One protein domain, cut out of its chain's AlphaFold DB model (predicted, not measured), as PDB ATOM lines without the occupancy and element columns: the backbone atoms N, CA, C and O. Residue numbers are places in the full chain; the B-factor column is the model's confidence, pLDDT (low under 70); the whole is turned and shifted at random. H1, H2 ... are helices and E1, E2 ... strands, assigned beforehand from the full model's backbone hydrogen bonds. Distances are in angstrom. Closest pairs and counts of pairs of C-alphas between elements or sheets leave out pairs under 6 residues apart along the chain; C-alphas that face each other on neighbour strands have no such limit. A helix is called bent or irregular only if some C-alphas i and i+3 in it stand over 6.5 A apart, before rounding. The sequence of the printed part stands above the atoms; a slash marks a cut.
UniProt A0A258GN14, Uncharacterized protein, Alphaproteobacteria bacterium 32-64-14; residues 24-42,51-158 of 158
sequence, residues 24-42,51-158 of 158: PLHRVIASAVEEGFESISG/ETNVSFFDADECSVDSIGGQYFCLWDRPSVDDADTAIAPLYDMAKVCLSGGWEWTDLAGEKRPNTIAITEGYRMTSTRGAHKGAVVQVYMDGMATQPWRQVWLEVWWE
ATOM      1  N   PRO A  24     121.480 123.541 105.458       88.75
ATOM      2  CA  PRO A  24     122.467 123.543 106.533       88.75
ATOM      3  C   PRO A  24     122.831 124.940 107.070       88.75
ATOM      4  O   PRO A  24     122.985 125.089 108.279       88.75
ATOM      5  N   LEU A  25     122.900 125.984 106.230       88.75
ATOM      6  CA  LEU A  25     123.317 127.332 106.656       88.75
ATOM      7  C   LEU A  25     122.336 127.970 107.626       88.75
ATOM      8  O   LEU A  25     122.746 128.505 108.653       88.75
ATOM      9  N   HIS A  26     121.039 127.872 107.339       88.62
ATOM     10  CA  HIS A  26     120.031 128.398 108.253       88.62
ATOM     11  C   HIS A  26     120.076 127.641 109.584       88.62
ATOM     12  O   HIS A  26     120.055 128.258 110.644       88.62
ATOM     13  N   ARG A  27     120.215 126.309 109.540       89.12
ATOM     14  CA  ARG A  27     120.290 125.492 110.754       89.12
ATOM     15  C   ARG A  27     121.481 125.879 111.636       89.12
ATOM     16  O   ARG A  27     121.299 126.028 112.839       89.12
ATOM     17  N   VAL A  28     122.661 126.088 111.051       90.69
ATOM     18  CA  VAL A  28     123.853 126.522 111.800       90.69
ATOM     19  C   VAL A  28     123.664 127.919 112.394       90.69
ATOM     20  O   VAL A  28     123.943 128.111 113.572       90.69
ATOM     21  N   ILE A  29     123.143 128.884 111.626       89.44
ATOM     22  CA  ILE A  29     122.914 130.253 112.122       89.44
ATOM     23  C   ILE A  29     121.876 130.274 113.252       89.44
ATOM     24  O   ILE A  29     122.062 130.980 114.241       89.44
ATOM     25  N   ALA A  30     120.789 129.509 113.127       87.75
ATOM     26  CA  ALA A  30     119.793 129.383 114.189       87.75
ATOM     27  C   ALA A  30     120.414 128.773 115.455       87.75
ATOM     28  O   ALA A  30     120.257 129.328 116.539       87.75
ATOM     29  N   SER A  31     121.206 127.706 115.301       87.19
ATOM     30  CA  SER A  31     121.902 127.054 116.415       87.19
ATOM     31  C   SER A  31     122.887 127.991 117.127       87.19
ATOM     32  O   SER A  31     122.935 128.003 118.355       87.19
ATOM     33  N   ALA A  32     123.615 128.827 116.375       86.12
ATOM     34  CA  ALA A  32     124.526 129.833 116.927       86.12
ATOM     35  C   ALA A  32     123.802 130.829 117.846       86.12
ATOM     36  O   ALA A  32     124.284 131.157 118.926       86.12
ATOM     37  N   VAL A  33     122.641 131.315 117.399       83.06
ATOM     38  CA  VAL A  33     121.899 132.406 118.047       83.06
ATOM     39  C   VAL A  33     121.052 131.918 119.221       83.06
ATOM     40  O   VAL A  33     120.913 132.630 120.213       83.06
ATOM     41  N   GLU A  34     120.439 130.742 119.103       82.56
ATOM     42  CA  GLU A  34     119.439 130.273 120.068       82.56
ATOM     43  C   GLU A  34     120.057 129.441 121.194       82.56
ATOM     44  O   GLU A  34     119.642 129.568 122.347       82.56
ATOM     45  N   GLU A  35     121.048 128.607 120.872       78.94
ATOM     46  CA  GLU A  35     121.526 127.544 121.765       78.94
ATOM     47  C   GLU A  35     123.059 127.402 121.757       78.94
ATOM     48  O   GLU A  35     123.582 126.387 122.202       78.94
ATOM     49  N   GLY A  36     123.810 128.377 121.225       79.44
ATOM     50  CA  GLY A  36     125.280 128.360 121.254       79.44
ATOM     51  C   GLY A  36     125.910 127.107 120.631       79.44
ATOM     52  O   GLY A  36     126.931 126.629 121.117       79.44
ATOM     53  N   PHE A  37     125.290 126.573 119.573       88.00
ATOM     54  CA  PHE A  37     125.650 125.326 118.881       88.00
ATOM     55  C   PHE A  37     125.318 124.004 119.594       88.00
ATOM     56  O   PHE A  37     125.617 122.942 119.044       88.00
ATOM     57  N   GLU A  38     124.645 124.020 120.751       81.69
ATOM     58  CA  GLU A  38     124.261 122.791 121.473       81.69
ATOM     59  C   GLU A  38     123.387 121.841 120.635       81.69
ATOM     60  O   GLU A  38     123.510 120.624 120.744       81.69
ATOM     61  N   SER A  39     122.536 122.358 119.741       83.12
ATOM     62  CA  SER A  39     121.672 121.524 118.884       83.12
ATOM     63  C   SER A  39     122.386 120.821 117.725       83.12
ATOM     64  O   SER A  39     121.787 119.959 117.060       83.12
ATOM     65  N   ILE A  40     123.635 121.193 117.434       84.38
ATOM     66  CA  ILE A  40     124.405 120.616 116.323       84.38
ATOM     67  C   ILE A  40     125.730 119.982 116.744       84.38
ATOM     68  O   ILE A  40     126.340 119.292 115.923       84.38
ATOM     69  N   SER A  41     126.152 120.161 117.997       78.75
ATOM     70  CA  SER A  41     127.270 119.426 118.583       78.75
ATOM     71  C   SER A  41     126.853 117.986 118.920       78.75
ATOM     72  O   SER A  41     125.746 117.725 119.391       78.75
ATOM     73  N   GLY A  42     127.708 117.020 118.579       71.62
ATOM     74  CA  GLY A  42     127.493 115.594 118.841       71.62
ATOM     75  C   GLY A  42     127.715 115.195 120.305       71.62
ATOM     76  O   GLY A  42     128.026 116.030 121.158       71.62
ATOM     77  N   GLU A  51     132.638 116.230 117.093       68.19
ATOM     78  CA  GLU A  51     131.855 115.901 115.891       68.19
ATOM     79  C   GLU A  51     130.566 116.741 115.804       68.19
ATOM     80  O   GLU A  51     129.929 117.032 116.822       68.19
ATOM     81  N   THR A  52     130.150 117.114 114.589       76.44
ATOM     82  CA  THR A  52     128.912 117.873 114.331       76.44
ATOM     83  C   THR A  52     127.902 117.057 113.528       76.44
ATOM     84  O   THR A  52     128.264 116.242 112.684       76.44
ATOM     85  N   ASN A  53     126.605 117.275 113.773       85.31
ATOM     86  CA  ASN A  53     125.525 116.586 113.049       85.31
ATOM     87  C   ASN A  53     125.073 117.314 111.762       85.31
ATOM     88  O   ASN A  53     124.113 116.889 111.107       85.31
ATOM     89  N   VAL A  54     125.731 118.427 111.426       87.75
ATOM     90  CA  VAL A  54     125.533 119.201 110.199       87.75
ATOM     91  C   VAL A  54     126.857 119.241 109.453       87.75
ATOM     92  O   VAL A  54     127.873 119.610 110.023       87.75
ATOM     93  N   SER A  55     126.835 118.905 108.167       86.81
ATOM     94  CA  SER A  55     127.984 119.051 107.272       86.81
ATOM     95  C   SER A  55     127.537 119.739 105.986       86.81
ATOM     96  O   SER A  55     126.371 119.644 105.590       86.81
ATOM     97  N   PHE A  56     128.456 120.439 105.329       87.62
ATOM     98  CA  PHE A  56     128.210 121.110 104.052       87.62
ATOM     99  C   PHE A  56     128.983 120.413 102.950       87.62
ATOM    100  O   PHE A  56     130.142 120.107 103.165       87.62
ATOM    101  N   PHE A  57     128.368 120.234 101.776       82.19
ATOM    102  CA  PHE A  57     129.037 119.930 100.499       82.19
ATOM    103  C   PHE A  57     130.294 119.044 100.601       82.19
ATOM    104  O   PHE A  57     131.362 119.449 100.143       82.19
ATOM    105  N   ASP A  58     130.171 117.872 101.229       85.00
ATOM    106  CA  ASP A  58     131.278 116.925 101.419       85.00
ATOM    107  C   ASP A  58     132.548 117.576 102.008       85.00
ATOM    108  O   ASP A  58     133.658 117.324 101.547       85.00
ATOM    109  N   ALA A  59     132.375 118.470 102.989       89.75
ATOM    110  CA  ALA A  59     133.462 119.025 103.789       89.75
ATOM    111  C   ALA A  59     134.324 117.909 104.365       89.75
ATOM    112  O   ALA A  59     133.795 116.920 104.879       89.75
ATOM    113  N   ASP A  60     135.639 118.100 104.288       90.56
ATOM    114  CA  ASP A  60     136.603 117.158 104.849       90.56
ATOM    115  C   ASP A  60     136.473 117.127 106.376       90.56
ATOM    116  O   ASP A  60     136.565 116.068 106.996       90.56
ATOM    117  N   GLU A  61     136.185 118.286 106.974       89.25
ATOM    118  CA  GLU A  61     135.966 118.436 108.407       89.25
ATOM    119  C   GLU A  61     134.900 119.504 108.685       89.25
ATOM    120  O   GLU A  61     134.909 120.572 108.072       89.25
ATOM    121  N   CYS A  62     133.993 119.237 109.628       89.88
ATOM    122  CA  CYS A  62     133.126 120.250 110.232       89.88
ATOM    123  C   CYS A  62     133.090 120.053 111.748       89.88
ATOM    124  O   CYS A  62     132.768 118.962 112.227       89.88
ATOM    125  N   SER A  63     133.364 121.113 112.501       89.00
ATOM    126  CA  SER A  63     133.452 121.061 113.958       89.00
ATOM    127  C   SER A  63     132.892 122.329 114.610       89.00
ATOM    128  O   SER A  63     132.719 123.367 113.968       89.00
ATOM    129  N   VAL A  64     132.587 122.229 115.903       87.75
ATOM    130  CA  VAL A  64     132.290 123.374 116.769       87.75
ATOM    131  C   VAL A  64     133.491 123.576 117.682       87.75
ATOM    132  O   VAL A  64     133.788 122.733 118.529       87.75
ATOM    133  N   ASP A  65     134.167 124.713 117.540       81.12
ATOM    134  CA  ASP A  65     135.191 125.128 118.487       81.12
ATOM    135  C   ASP A  65     134.530 125.546 119.808       81.12
ATOM    136  O   ASP A  65     133.978 126.640 119.951       81.12
ATOM    137  N   SER A  66     134.611 124.647 120.792       62.94
ATOM    138  CA  SER A  66     134.100 124.854 122.152       62.94
ATOM    139  C   SER A  66     134.760 126.011 122.916       62.94
ATOM    140  O   SER A  66     134.205 126.462 123.919       62.94
ATOM    141  N   ILE A  67     135.930 126.495 122.481       63.94
ATOM    142  CA  ILE A  67     136.642 127.600 123.134       63.94
ATOM    143  C   ILE A  67     136.249 128.936 122.493       63.94
ATOM    144  O   ILE A  67     136.055 129.923 123.204       63.94
ATOM    145  N   GLY A  68     136.132 128.964 121.163       61.97
ATOM    146  CA  GLY A  68     135.807 130.156 120.382       61.97
ATOM    147  C   GLY A  68     134.315 130.427 120.185       61.97
ATOM    148  O   GLY A  68     133.966 131.537 119.792       61.97
ATOM    149  N   GLY A  69     133.434 129.455 120.450       78.88
ATOM    150  CA  GLY A  69     132.002 129.598 120.164       78.88
ATOM    151  C   GLY A  69     131.753 129.778 118.666       78.88
ATOM    152  O   GLY A  69     131.044 130.695 118.254       78.88
ATOM    153  N   GLN A  70     132.392 128.936 117.854       89.19
ATOM    154  CA  GLN A  70     132.399 129.039 116.398       89.19
ATOM    155  C   GLN A  70     132.139 127.668 115.777       89.19
ATOM    156  O   GLN A  70     132.782 126.686 116.136       89.19
ATOM    157  N   TYR A  71     131.227 127.604 114.813       91.75
ATOM    158  CA  TYR A  71     131.104 126.473 113.902       91.75
ATOM    159  C   TYR A  71     131.991 126.720 112.686       91.75
ATOM    160  O   TYR A  71     131.961 127.814 112.118       91.75
ATOM    161  N   PHE A  72     132.733 125.713 112.243       91.62
ATOM    162  CA  PHE A  72     133.488 125.796 111.000       91.62
ATOM    163  C   PHE A  72     133.385 124.512 110.187       91.62
ATOM    164  O   PHE A  72     133.262 123.419 110.735       91.62
ATOM    165  N   CYS A  73     133.467 124.661 108.869       92.38
ATOM    166  CA  CYS A  73     133.767 123.588 107.934       92.38
ATOM    167  C   CYS A  73     135.004 123.949 107.118       92.38
ATOM    168  O   CYS A  73     135.188 125.110 106.737       92.38
ATOM    169  N   LEU A  74     135.803 122.932 106.825       92.25
ATOM    170  CA  LEU A  74     137.045 123.002 106.080       92.25
ATOM    171  C   LEU A  74     136.978 122.070 104.867       92.25
ATOM    172  O   LEU A  74     136.483 120.945 104.950       92.25
ATOM    173  N   TRP A  75     137.537 122.543 103.757       94.25
ATOM    174  CA  TRP A  75     137.890 121.718 102.610       94.25
ATOM    175  C   TRP A  75     139.368 121.915 102.261       94.25
ATOM    176  O   TRP A  75     139.793 123.037 101.964       94.25
ATOM    177  N   ASP A  76     140.125 120.823 102.229       94.19
ATOM    178  CA  ASP A  76     141.522 120.799 101.813       94.19
ATOM    179  C   ASP A  76     141.609 120.633 100.292       94.19
ATOM    180  O   ASP A  76     141.234 119.615  99.707       94.19
ATOM    181  N   ARG A  77     142.130 121.657  99.613       94.56
ATOM    182  CA  ARG A  77     142.178 121.709  98.151       94.56
ATOM    183  C   ARG A  77     143.615 121.553  97.662       94.56
ATOM    184  O   ARG A  77     144.495 122.313  98.073       94.56
ATOM    185  N   PRO A  78     143.902 120.606  96.749       94.06
ATOM    186  CA  PRO A  78     145.266 120.295  96.320       94.06
ATOM    187  C   PRO A  78     145.941 121.414  95.513       94.06
ATOM    188  O   PRO A  78     147.155 121.359  95.307       94.06
ATOM    189  N   SER A  79     145.184 122.406  95.033       92.25
ATOM    190  CA  SER A  79     145.702 123.530  94.247       92.25
ATOM    191  C   SER A  79     144.881 124.807  94.448       92.25
ATOM    192  O   SER A  79     143.738 124.737  94.898       92.25
ATOM    193  N   VAL A  80     145.447 125.955  94.064       89.06
ATOM    194  CA  VAL A  80     144.737 127.248  94.044       89.06
ATOM    195  C   VAL A  80     143.535 127.208  93.099       89.06
ATOM    196  O   VAL A  80     142.434 127.514  93.532       89.06
ATOM    197  N   ASP A  81     143.710 126.739  91.861       90.69
ATOM    198  CA  ASP A  81     142.625 126.688  90.865       90.69
ATOM    199  C   ASP A  81     141.440 125.808  91.320       90.69
ATOM    200  O   ASP A  81     140.273 126.115  91.054       90.69
ATOM    201  N   ASP A  82     141.733 124.704  92.019       92.69
ATOM    202  CA  ASP A  82     140.704 123.832  92.600       92.69
ATOM    203  C   ASP A  82     139.946 124.539  93.732       92.69
ATOM    204  O   ASP A  82     138.721 124.458  93.809       92.69
ATOM    205  N   ALA A  83     140.656 125.299  94.567       91.62
ATOM    206  CA  ALA A  83     140.050 126.085  95.633       91.62
ATOM    207  C   ALA A  83     139.201 127.250  95.108       91.62
ATOM    208  O   ALA A  83     138.078 127.424  95.580       91.62
ATOM    209  N   ASP A  84     139.675 127.971  94.090       88.69
ATOM    210  CA  ASP A  84     138.920 129.032  93.405       88.69
ATOM    211  C   ASP A  84     137.607 128.484  92.821       88.69
ATOM    212  O   ASP A  84     136.549 129.111  92.893       88.69
ATOM    213  N   THR A  85     137.645 127.265  92.279       89.62
ATOM    214  CA  THR A  85     136.444 126.591  91.770       89.62
ATOM    215  C   THR A  85     135.517 126.152  92.907       89.62
ATOM    216  O   THR A  85     134.295 126.266  92.794       89.62
ATOM    217  N   ALA A  86     136.080 125.649  94.007       88.06
ATOM    218  CA  ALA A  86     135.326 125.105  95.131       88.06
ATOM    219  C   ALA A  86     134.677 126.173  96.022       88.06
ATOM    220  O   ALA A  86     133.660 125.894  96.659       88.06
ATOM    221  N   ILE A  87     135.234 127.384  96.082       89.38
ATOM    222  CA  ILE A  87     134.717 128.444  96.950       89.38
ATOM    223  C   ILE A  87     133.491 129.155  96.361       89.38
ATOM    224  O   ILE A  87     132.611 129.592  97.105       89.38
ATOM    225  N   ALA A  88     133.373 129.218  95.032       87.12
ATOM    226  CA  ALA A  88     132.273 129.913  94.362       87.12
ATOM    227  C   ALA A  88     130.869 129.407  94.774       87.12
ATOM    228  O   ALA A  88     130.034 130.240  95.131       87.12
ATOM    229  N   PRO A  89     130.589 128.086  94.844       86.06
ATOM    230  CA  PRO A  89     129.305 127.582  95.338       86.06
ATOM    231  C   PRO A  89     128.976 128.003  96.776       86.06
ATOM    232  O   PRO A  89     127.812 128.269  97.085       86.06
ATOM    233  N   LEU A  90     129.984 128.084  97.654       88.19
ATOM    234  CA  LEU A  90     129.798 128.525  99.038       88.19
ATOM    235  C   LEU A  90     129.420 130.004  99.078       88.19
ATOM    236  O   LEU A  90     128.472 130.373  99.771       88.19
ATOM    237  N   TYR A  91     130.098 130.840  98.289       85.31
ATOM    238  CA  TYR A  91     129.737 132.250  98.158       85.31
ATOM    239  C   TYR A  91     128.356 132.456  97.572       85.31
ATOM    240  O   TYR A  91     127.611 133.297  98.069       85.31
ATOM    241  N   ASP A  92     128.007 131.712  96.530       84.88
ATOM    242  CA  ASP A  92     126.708 131.836  95.887       84.88
ATOM    243  C   ASP A  92     125.593 131.431  96.847       84.88
ATOM    244  O   ASP A  92     124.628 132.182  96.998       84.88
ATOM    245  N   MET A  93     125.758 130.323  97.579       86.25
ATOM    246  CA  MET A  93     124.841 129.935  98.651       86.25
ATOM    247  C   MET A  93     124.722 131.049  99.692       86.25
ATOM    248  O   MET A  93     123.615 131.459 100.033       86.25
ATOM    249  N   ALA A  94     125.846 131.562 100.188       85.25
ATOM    250  CA  ALA A  94     125.848 132.552 101.251       85.25
ATOM    251  C   ALA A  94     125.225 133.888 100.786       85.25
ATOM    252  O   ALA A  94     124.454 134.493 101.525       85.25
ATOM    253  N   LYS A  95     125.463 134.320  99.538       83.75
ATOM    254  CA  LYS A  95     124.865 135.531  98.931       83.75
ATOM    255  C   LYS A  95     123.366 135.411  98.754       83.75
ATOM    256  O   LYS A  95     122.622 136.357  99.006       83.75
ATOM    257  N   VAL A  96     122.941 134.241  98.307       84.44
ATOM    258  CA  VAL A  96     121.539 133.905  98.121       84.44
ATOM    259  C   VAL A  96     120.808 133.872  99.466       84.44
ATOM    260  O   VAL A  96     119.755 134.491  99.621       84.44
ATOM    261  N   CYS A  97     121.384 133.180 100.445       85.25
ATOM    262  CA  CYS A  97     120.743 132.911 101.724       85.25
ATOM    263  C   CYS A  97     120.804 134.073 102.703       85.25
ATOM    264  O   CYS A  97     119.857 134.292 103.455       85.25
ATOM    265  N   LEU A  98     121.894 134.836 102.685       86.31
ATOM    266  CA  LEU A  98     122.121 135.968 103.580       86.31
ATOM    267  C   LEU A  98     121.876 137.280 102.834       86.31
ATOM    268  O   LEU A  98     122.704 138.193 102.790       86.31
ATOM    269  N   SER A  99     120.702 137.362 102.212       74.81
ATOM    270  CA  SER A  99     120.209 138.592 101.604       74.81
ATOM    271  C   SER A  99     119.525 139.472 102.654       74.81
ATOM    272  O   SER A  99     119.051 138.977 103.670       74.81
ATOM    273  N   GLY A 100     119.471 140.788 102.415       79.75
ATOM    274  CA  GLY A 100     118.669 141.737 103.199       79.75
ATOM    275  C   GLY A 100     118.996 141.804 104.700       79.75
ATOM    276  O   GLY A 100     118.572 140.975 105.492       79.75
ATOM    277  N   GLY A 101     119.670 142.869 105.137       85.62
ATOM    278  CA  GLY A 101     120.013 143.047 106.557       85.62
ATOM    279  C   GLY A 101     121.337 142.405 106.970       85.62
ATOM    280  O   GLY A 101     121.701 142.512 108.136       85.62
ATOM    281  N   TRP A 102     122.081 141.833 106.023       90.88
ATOM    282  CA  TRP A 102     123.477 141.434 106.179       90.88
ATOM    283  C   TRP A 102     124.402 142.446 105.496       90.88
ATOM    284  O   TRP A 102     124.138 142.868 104.368       90.88
ATOM    285  N   GLU A 103     125.469 142.840 106.183       92.19
ATOM    286  CA  GLU A 103     126.539 143.685 105.651       92.19
ATOM    287  C   GLU A 103     127.725 142.828 105.217       92.19
ATOM    288  O   GLU A 103     128.112 141.908 105.927       92.19
ATOM    289  N   TRP A 104     128.290 143.143 104.051       90.81
ATOM    290  CA  TRP A 104     129.325 142.356 103.386       90.81
ATOM    291  C   TRP A 104     130.661 143.091 103.426       90.81
ATOM    292  O   TRP A 104     130.732 144.257 103.039       90.81
ATOM    293  N   THR A 105     131.716 142.397 103.843       92.19
ATOM    294  CA  THR A 105     133.089 142.915 103.879       92.19
ATOM    295  C   THR A 105     134.023 141.952 103.158       92.19
ATOM    296  O   THR A 105     133.961 140.749 103.394       92.19
ATOM    297  N   ASP A 106     134.865 142.479 102.272       92.31
ATOM    298  CA  ASP A 106     135.941 141.725 101.620       92.31
ATOM    299  C   ASP A 106     137.089 141.489 102.611       92.31
ATOM    300  O   ASP A 106     137.451 142.390 103.370       92.31
ATOM    301  N   LEU A 107     137.639 140.279 102.602       91.62
ATOM    302  CA  LEU A 107     138.705 139.834 103.498       91.62
ATOM    303  C   LEU A 107     140.031 139.597 102.775       91.62
ATOM    304  O   LEU A 107     141.009 139.193 103.408       91.62
ATOM    305  N   ALA A 108     140.089 139.799 101.458       87.75
ATOM    306  CA  ALA A 108     141.310 139.592 100.696       87.75
ATOM    307  C   ALA A 108     142.479 140.402 101.291       87.75
ATOM    308  O   ALA A 108     142.414 141.620 101.475       87.75
ATOM    309  N   GLY A 109     143.579 139.712 101.594       83.50
ATOM    310  CA  GLY A 109     144.776 140.287 102.206       83.50
ATOM    311  C   GLY A 109     144.773 140.339 103.737       83.50
ATOM    312  O   GLY A 109     145.807 140.692 104.316       83.50
ATOM    313  N   GLU A 110     143.681 139.959 104.412       87.81
ATOM    314  CA  GLU A 110     143.695 139.766 105.864       87.81
ATOM    315  C   GLU A 110     144.673 138.646 106.247       87.81
ATOM    316  O   GLU A 110     144.756 137.594 105.607       87.81
ATOM    317  N   LYS A 111     145.460 138.884 107.303       79.75
ATOM    318  CA  LYS A 111     146.449 137.923 107.799       79.75
ATOM    319  C   LYS A 111     145.863 137.111 108.942       79.75
ATOM    320  O   LYS A 111     145.472 137.673 109.962       79.75
ATOM    321  N   ARG A 112     145.892 135.791 108.794       78.88
ATOM    322  CA  ARG A 112     145.624 134.828 109.863       78.88
ATOM    323  C   ARG A 112     146.936 134.534 110.619       78.88
ATOM    324  O   ARG A 112     148.020 134.954 110.182       78.88
ATOM    325  N   PRO A 113     146.882 133.860 111.782       73.12
ATOM    326  CA  PRO A 113     148.084 133.382 112.460       73.12
ATOM    327  C   PRO A 113     149.013 132.598 111.512       73.12
ATOM    328  O   PRO A 113     148.578 132.037 110.511       73.12
ATOM    329  N   ASN A 114     150.312 132.547 111.820       70.81
ATOM    330  CA  ASN A 114     151.302 131.747 111.078       70.81
ATOM    331  C   ASN A 114     151.553 132.153 109.613       70.81
ATOM    332  O   ASN A 114     151.874 131.306 108.784       70.81
ATOM    333  N   THR A 115     151.485 133.448 109.284       64.56
ATOM    334  CA  THR A 115     151.781 133.995 107.933       64.56
ATOM    335  C   THR A 115     150.835 133.540 106.818       64.56
ATOM    336  O   THR A 115     151.102 133.784 105.643       64.56
ATOM    337  N   ILE A 116     149.715 132.931 107.194       80.38
ATOM    338  CA  ILE A 116     148.626 132.577 106.293       80.38
ATOM    339  C   ILE A 116     147.884 133.863 105.918       80.38
ATOM    340  O   ILE A 116     147.576 134.692 106.778       80.38
ATOM    341  N   ALA A 117     147.645 134.061 104.626       85.31
ATOM    342  CA  ALA A 117     146.881 135.196 104.128       85.31
ATOM    343  C   ALA A 117     145.601 134.691 103.475       85.31
ATOM    344  O   ALA A 117     145.631 133.698 102.746       85.31
ATOM    345  N   ILE A 118     144.507 135.408 103.715       88.81
ATOM    346  CA  ILE A 118     143.273 135.209 102.972       88.81
ATOM    347  C   ILE A 118     143.509 135.718 101.553       88.81
ATOM    348  O   ILE A 118     143.828 136.892 101.344       88.81
ATOM    349  N   THR A 119     143.401 134.825 100.577       85.94
ATOM    350  CA  THR A 119     143.574 135.164  99.160       85.94
ATOM    351  C   THR A 119     142.267 135.617  98.526       85.94
ATOM    352  O   THR A 119     142.286 136.488  97.663       85.94
ATOM    353  N   GLU A 120     141.144 135.084  99.003       88.75
ATOM    354  CA  GLU A 120     139.791 135.481  98.619       88.75
ATOM    355  C   GLU A 120     138.864 135.223  99.807       88.75
ATOM    356  O   GLU A 120     138.986 134.187 100.455       88.75
ATOM    357  N   GLY A 121     137.961 136.147 100.136       91.12
ATOM    358  CA  GLY A 121     137.128 136.001 101.327       91.12
ATOM    359  C   GLY A 121     136.030 137.042 101.433       91.12
ATOM    360  O   GLY A 121     136.249 138.205 101.111       91.12
ATOM    361  N   TYR A 122     134.881 136.644 101.970       92.44
ATOM    362  CA  TYR A 122     133.845 137.570 102.413       92.44
ATOM    363  C   TYR A 122     133.410 137.245 103.840       92.44
ATOM    364  O   TYR A 122     133.167 136.089 104.192       92.44
ATOM    365  N   ARG A 123     133.264 138.292 104.653       93.75
ATOM    366  CA  ARG A 123     132.549 138.258 105.930       93.75
ATOM    367  C   ARG A 123     131.193 138.906 105.750       93.75
ATOM    368  O   ARG A 123     131.088 139.990 105.175       93.75
ATOM    369  N   MET A 124     130.174 138.265 106.290       93.56
ATOM    370  CA  MET A 124     128.820 138.776 106.334       93.56
ATOM    371  C   MET A 124     128.355 138.874 107.771       93.56
ATOM    372  O   MET A 124     128.335 137.872 108.478       93.56
ATOM    373  N   THR A 125     127.926 140.062 108.178       93.38
ATOM    374  CA  THR A 125     127.423 140.306 109.532       93.38
ATOM    375  C   THR A 125     125.964 140.713 109.472       93.38
ATOM    376  O   THR A 125     125.589 141.667 108.785       93.38
ATOM    377  N   SER A 126     125.117 140.001 110.203       92.19
ATOM    378  CA  SER A 126     123.707 140.342 110.317       92.19
ATOM    379  C   SER A 126     123.525 141.574 111.200       92.19
ATOM    380  O   SER A 126     123.933 141.619 112.361       92.19
ATOM    381  N   THR A 127     122.852 142.586 110.668       89.69
ATOM    382  CA  THR A 127     122.649 143.881 111.332       89.69
ATOM    383  C   THR A 127     121.269 144.025 111.974       89.69
ATOM    384  O   THR A 127     121.034 144.972 112.735       89.69
ATOM    385  N   ARG A 128     120.322 143.127 111.666       84.19
ATOM    386  CA  ARG A 128     118.903 143.243 112.051       84.19
ATOM    387  C   ARG A 128     118.238 141.875 112.221       84.19
ATOM    388  O   ARG A 128     118.718 140.867 111.724       84.19
ATOM    389  N   GLY A 129     117.068 141.874 112.861       82.00
ATOM    390  CA  GLY A 129     116.237 140.677 113.022       82.00
ATOM    391  C   GLY A 129     116.738 139.734 114.116       82.00
ATOM    392  O   GLY A 129     117.539 140.131 114.960       82.00
ATOM    393  N   ALA A 130     116.234 138.496 114.096       76.75
ATOM    394  CA  ALA A 130     116.557 137.469 115.089       76.75
ATOM    395  C   ALA A 130     118.047 137.100 115.095       76.75
ATOM    396  O   ALA A 130     118.592 136.804 116.145       76.75
ATOM    397  N   HIS A 131     118.722 137.201 113.947       81.38
ATOM    398  CA  HIS A 131     120.128 136.822 113.804       81.38
ATOM    399  C   HIS A 131     121.103 137.989 113.967       81.38
ATOM    400  O   HIS A 131     122.243 137.869 113.537       81.38
ATOM    401  N   LYS A 132     120.685 139.149 114.491       87.12
ATOM    402  CA  LYS A 132     121.587 140.304 114.632       87.12
ATOM    403  C   LYS A 132     122.842 139.910 115.428       87.12
ATOM    404  O   LYS A 132     122.710 139.325 116.498       87.12
ATOM    405  N   GLY A 133     124.023 140.260 114.918       87.50
ATOM    406  CA  GLY A 133     125.319 139.881 115.502       87.50
ATOM    407  C   GLY A 133     125.870 138.550 114.985       87.50
ATOM    408  O   GLY A 133     127.046 138.269 115.177       87.50
ATOM    409  N   ALA A 134     125.072 137.749 114.269       90.25
ATOM    410  CA  ALA A 134     125.586 136.549 113.618       90.25
ATOM    411  C   ALA A 134     126.552 136.941 112.501       90.25
ATOM    412  O   ALA A 134     126.264 137.837 111.697       90.25
ATOM    413  N   VAL A 135     127.672 136.235 112.443       92.88
ATOM    414  CA  VAL A 135     128.698 136.400 111.428       92.88
ATOM    415  C   VAL A 135     128.847 135.097 110.668       92.88
ATOM    416  O   VAL A 135     128.952 134.028 111.262       92.88
ATOM    417  N   VAL A 136     128.855 135.201 109.344       93.56
ATOM    418  CA  VAL A 136     129.219 134.115 108.440       93.56
ATOM    419  C   VAL A 136     130.432 134.557 107.650       93.56
ATOM    420  O   VAL A 136     130.425 135.629 107.047       93.56
ATOM    421  N   GLN A 137     131.475 133.743 107.646       93.81
ATOM    422  CA  GLN A 137     132.677 133.981 106.869       93.81
ATOM    423  C   GLN A 137     132.868 132.835 105.891       93.81
ATOM    424  O   GLN A 137     132.850 131.677 106.286       93.81
ATOM    425  N   VAL A 138     133.070 133.151 104.619       93.88
ATOM    426  CA  VAL A 138     133.531 132.179 103.625       93.88
ATOM    427  C   VAL A 138     134.826 132.727 103.070       93.88
ATOM    428  O   VAL A 138     134.881 133.900 102.704       93.88
ATOM    429  N   TYR A 139     135.889 131.938 103.077       93.88
ATOM    430  CA  TYR A 139     137.181 132.418 102.607       93.88
ATOM    431  C   TYR A 139     138.122 131.276 102.253       93.88
ATOM    432  O   TYR A 139     137.959 130.142 102.692       93.88
ATOM    433  N   MET A 140     139.120 131.603 101.449       93.56
ATOM    434  CA  MET A 140     140.240 130.747 101.117       93.56
ATOM    435  C   MET A 140     141.503 131.326 101.737       93.56
ATOM    436  O   MET A 140     141.797 132.516 101.576       93.56
ATOM    437  N   ASP A 141     142.289 130.471 102.376       91.50
ATOM    438  CA  ASP A 141     143.609 130.826 102.857       91.50
ATOM    439  C   ASP A 141     144.667 129.754 102.550       91.50
ATOM    440  O   ASP A 141     144.414 128.684 101.988       91.50
ATOM    441  N   GLY A 142     145.915 130.119 102.816       86.19
ATOM    442  CA  GLY A 142     147.058 129.228 102.717       86.19
ATOM    443  C   GLY A 142     148.373 129.988 102.817       86.19
ATOM    444  O   GLY A 142     148.430 131.220 102.719       86.19
ATOM    445  N   MET A 143     149.467 129.256 103.004       83.50
ATOM    446  CA  MET A 143     150.794 129.847 102.868       83.50
ATOM    447  C   MET A 143     151.093 130.102 101.389       83.50
ATOM    448  O   MET A 143     150.952 129.212 100.552       83.50
ATOM    449  N   ALA A 144     151.598 131.294 101.064       78.19
ATOM    450  CA  ALA A 144     151.918 131.671  99.683       78.19
ATOM    451  C   ALA A 144     152.921 130.720  98.994       78.19
ATOM    452  O   ALA A 144     152.932 130.607  97.773       78.19
ATOM    453  N   THR A 145     153.766 130.040  99.772       82.94
ATOM    454  CA  THR A 145     154.765 129.077  99.288       82.94
ATOM    455  C   THR A 145     154.206 127.677  99.045       82.94
ATOM    456  O   THR A 145     154.911 126.835  98.490       82.94
ATOM    457  N   GLN A 146     152.973 127.405  99.474       85.75
ATOM    458  CA  GLN A 146     152.349 126.100  99.333       85.75
ATOM    459  C   GLN A 146     151.419 126.064  98.121       85.75
ATOM    460  O   GLN A 146     150.779 127.071  97.800       85.75
ATOM    461  N   PRO A 147     151.346 124.914  97.432       87.19
ATOM    462  CA  PRO A 147     150.482 124.763  96.268       87.19
ATOM    463  C   PRO A 147     149.013 124.562  96.655       87.19
ATOM    464  O   PRO A 147     148.140 124.953  95.891       87.19
ATOM    465  N   TRP A 148     148.749 123.981  97.826       90.50
ATOM    466  CA  TRP A 148     147.407 123.701  98.323       90.50
ATOM    467  C   TRP A 148     146.783 124.922  99.000       90.50
ATOM    468  O   TRP A 148     147.478 125.861  99.405       90.50
ATOM    469  N   ARG A 149     145.458 124.908  99.109       92.50
ATOM    470  CA  ARG A 149     144.660 125.946  99.764       92.50
ATOM    471  C   ARG A 149     143.602 125.305 100.641       92.50
ATOM    472  O   ARG A 149     143.164 124.193 100.367       92.50
ATOM    473  N   GLN A 150     143.203 126.026 101.672       93.44
ATOM    474  CA  GLN A 150     142.093 125.647 102.526       93.44
ATOM    475  C   GLN A 150     140.934 126.583 102.249       93.44
ATOM    476  O   GLN A 150     141.110 127.800 102.198       93.44
ATOM    477  N   VAL A 151     139.763 126.004 102.023       94.56
ATOM    478  CA  VAL A 151     138.514 126.751 101.922       94.56
ATOM    479  C   VAL A 151     137.768 126.562 103.227       94.56
ATOM    480  O   VAL A 151     137.637 125.444 103.714       94.56
ATOM    481  N   TRP A 152     137.277 127.661 103.774       93.94
ATOM    482  CA  TRP A 152     136.642 127.715 105.074       93.94
ATOM    483  C   TRP A 152     135.245 128.303 104.950       93.94
ATOM    484  O   TRP A 152     135.028 129.288 104.239       93.94
ATOM    485  N   LEU A 153     134.312 127.720 105.696       93.88
ATOM    486  CA  LEU A 153     133.047 128.341 106.059       93.88
ATOM    487  C   LEU A 153     132.997 128.396 107.577       93.88
ATOM    488  O   LEU A 153     133.019 127.360 108.228       93.88
ATOM    489  N   GLU A 154     132.903 129.591 108.134       93.31
ATOM    490  CA  GLU A 154     132.840 129.828 109.570       93.31
ATOM    491  C   GLU A 154     131.540 130.545 109.927       93.31
ATOM    492  O   GLU A 154     131.088 131.433 109.201       93.31
ATOM    493  N   VAL A 155     130.952 130.189 111.065       93.19
ATOM    494  CA  VAL A 155     129.778 130.849 111.633       93.19
ATOM    495  C   VAL A 155     129.995 131.059 113.123       93.19
ATOM    496  O   VAL A 155     130.317 130.118 113.844       93.19
ATOM    497  N   TRP A 156     129.792 132.282 113.597       91.88
ATOM    498  CA  TRP A 156     129.798 132.612 115.022       91.88
ATOM    499  C   TRP A 156     128.806 133.736 115.311       91.88
ATOM    500  O   TRP A 156     128.173 134.281 114.403       91.88
ATOM    501  N   TRP A 157     128.646 134.069 116.586       86.25
ATOM    502  CA  TRP A 157     127.777 135.149 117.034       86.25
ATOM    503  C   TRP A 157     128.563 136.109 117.934       86.25
ATOM    504  O   TRP A 157     129.243 135.660 118.855       86.25
ATOM    505  N   GLU A 158     128.514 137.407 117.615       76.88
ATOM    506  CA  GLU A 158     129.138 138.500 118.386       76.88
ATOM    507  C   GLU A 158     128.214 139.100 119.454       76.88
ATOM    508  O   GLU A 158     127.007 139.301 119.169       76.88
TER     509      GLU A 158
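What this domain is: This is residues 24 to 42 and 51 to 158 of the 158 residues of an uncharacterized protein of Alphaproteobacteria bacterium 32-64-14 (UniProt A0A258GN14). A twisted wall of six antiparallel strands has two layers with its helices: the long H2 runs over E5 and E6, and H1 covers E6 on the same face. The other face has no named helix. The printed part has 127 residues, in the order H1 E1 E2 H2 E3 E4 E5 E6; the sheet's order is E1 E2 E6 E5 E4 E3, and the class is mixed. It is compact, with a radius of gyration of the C-alphas of 14.1 A and spans of 41 by 31 by 25 A.

How they stand to each other: Start at H1, residues 24 to 35, on the sheet at a height of 8.7 A over it; its closest C-alphas to E6, residues 149 to 157, are Ala 32 and Trp 157, 6.2 A. In the hairpin of E1, residues 61 to 65, and E2, residues 70 to 77, N 63 and O 72 are within hydrogen-bond range at 2.9 A; between E2 and E6, N 73 and O 153 are at 2.8 A. H2, residues 80 to 97, is 8.4 A over the sheet, and runs along E5, residues 134 to 142, at 4 degrees on the local plane; the closest C-alphas are Tyr 91 and Val 138, 6.7 A. H1 and H2 only just touch, only at their ends, with 3 pairs of C-alphas within 8 A, the closest Leu 25 and Cys 97, 7.9 A. E3, residues 102 to 106, E4, residues 117 to 126, E5 and E6 form a meander, each strand the antiparallel neighbour of the one before: look at N 105 and O 123, N 124 and O 136, N 137 and O 154, each 2.8 A. Every O i to N i+4 pair is within range in H1, 11 of 14 in H2.

Where its parts are: Find C-alpha 24 at (122.467, 123.543, 106.533), where H1 begins. From C-alpha 80 at (144.737, 127.248, 94.044) H2 runs 25.8 A, with a kink of 25 degrees near residue 87; it is only just irregular, C-alphas 86 and 89 being 6.51 A apart. E4, 24.5 A, bends by 80 degrees at residue 120. E6, 25.8 A, ends at C-alpha 157, (127.777, 135.149, 117.034).

The domain as a whole: The farthest C-alphas, Gly 129 and Thr 145, are 42.5 A apart. Residues 43 to 50, between H1 and E1, are not printed; C-alphas 42 and 51 are 5.3 A apart across this cut. Of the links printed whole, none is long. Under pLDDT 70 are residues 51, 66 to 68 and 115.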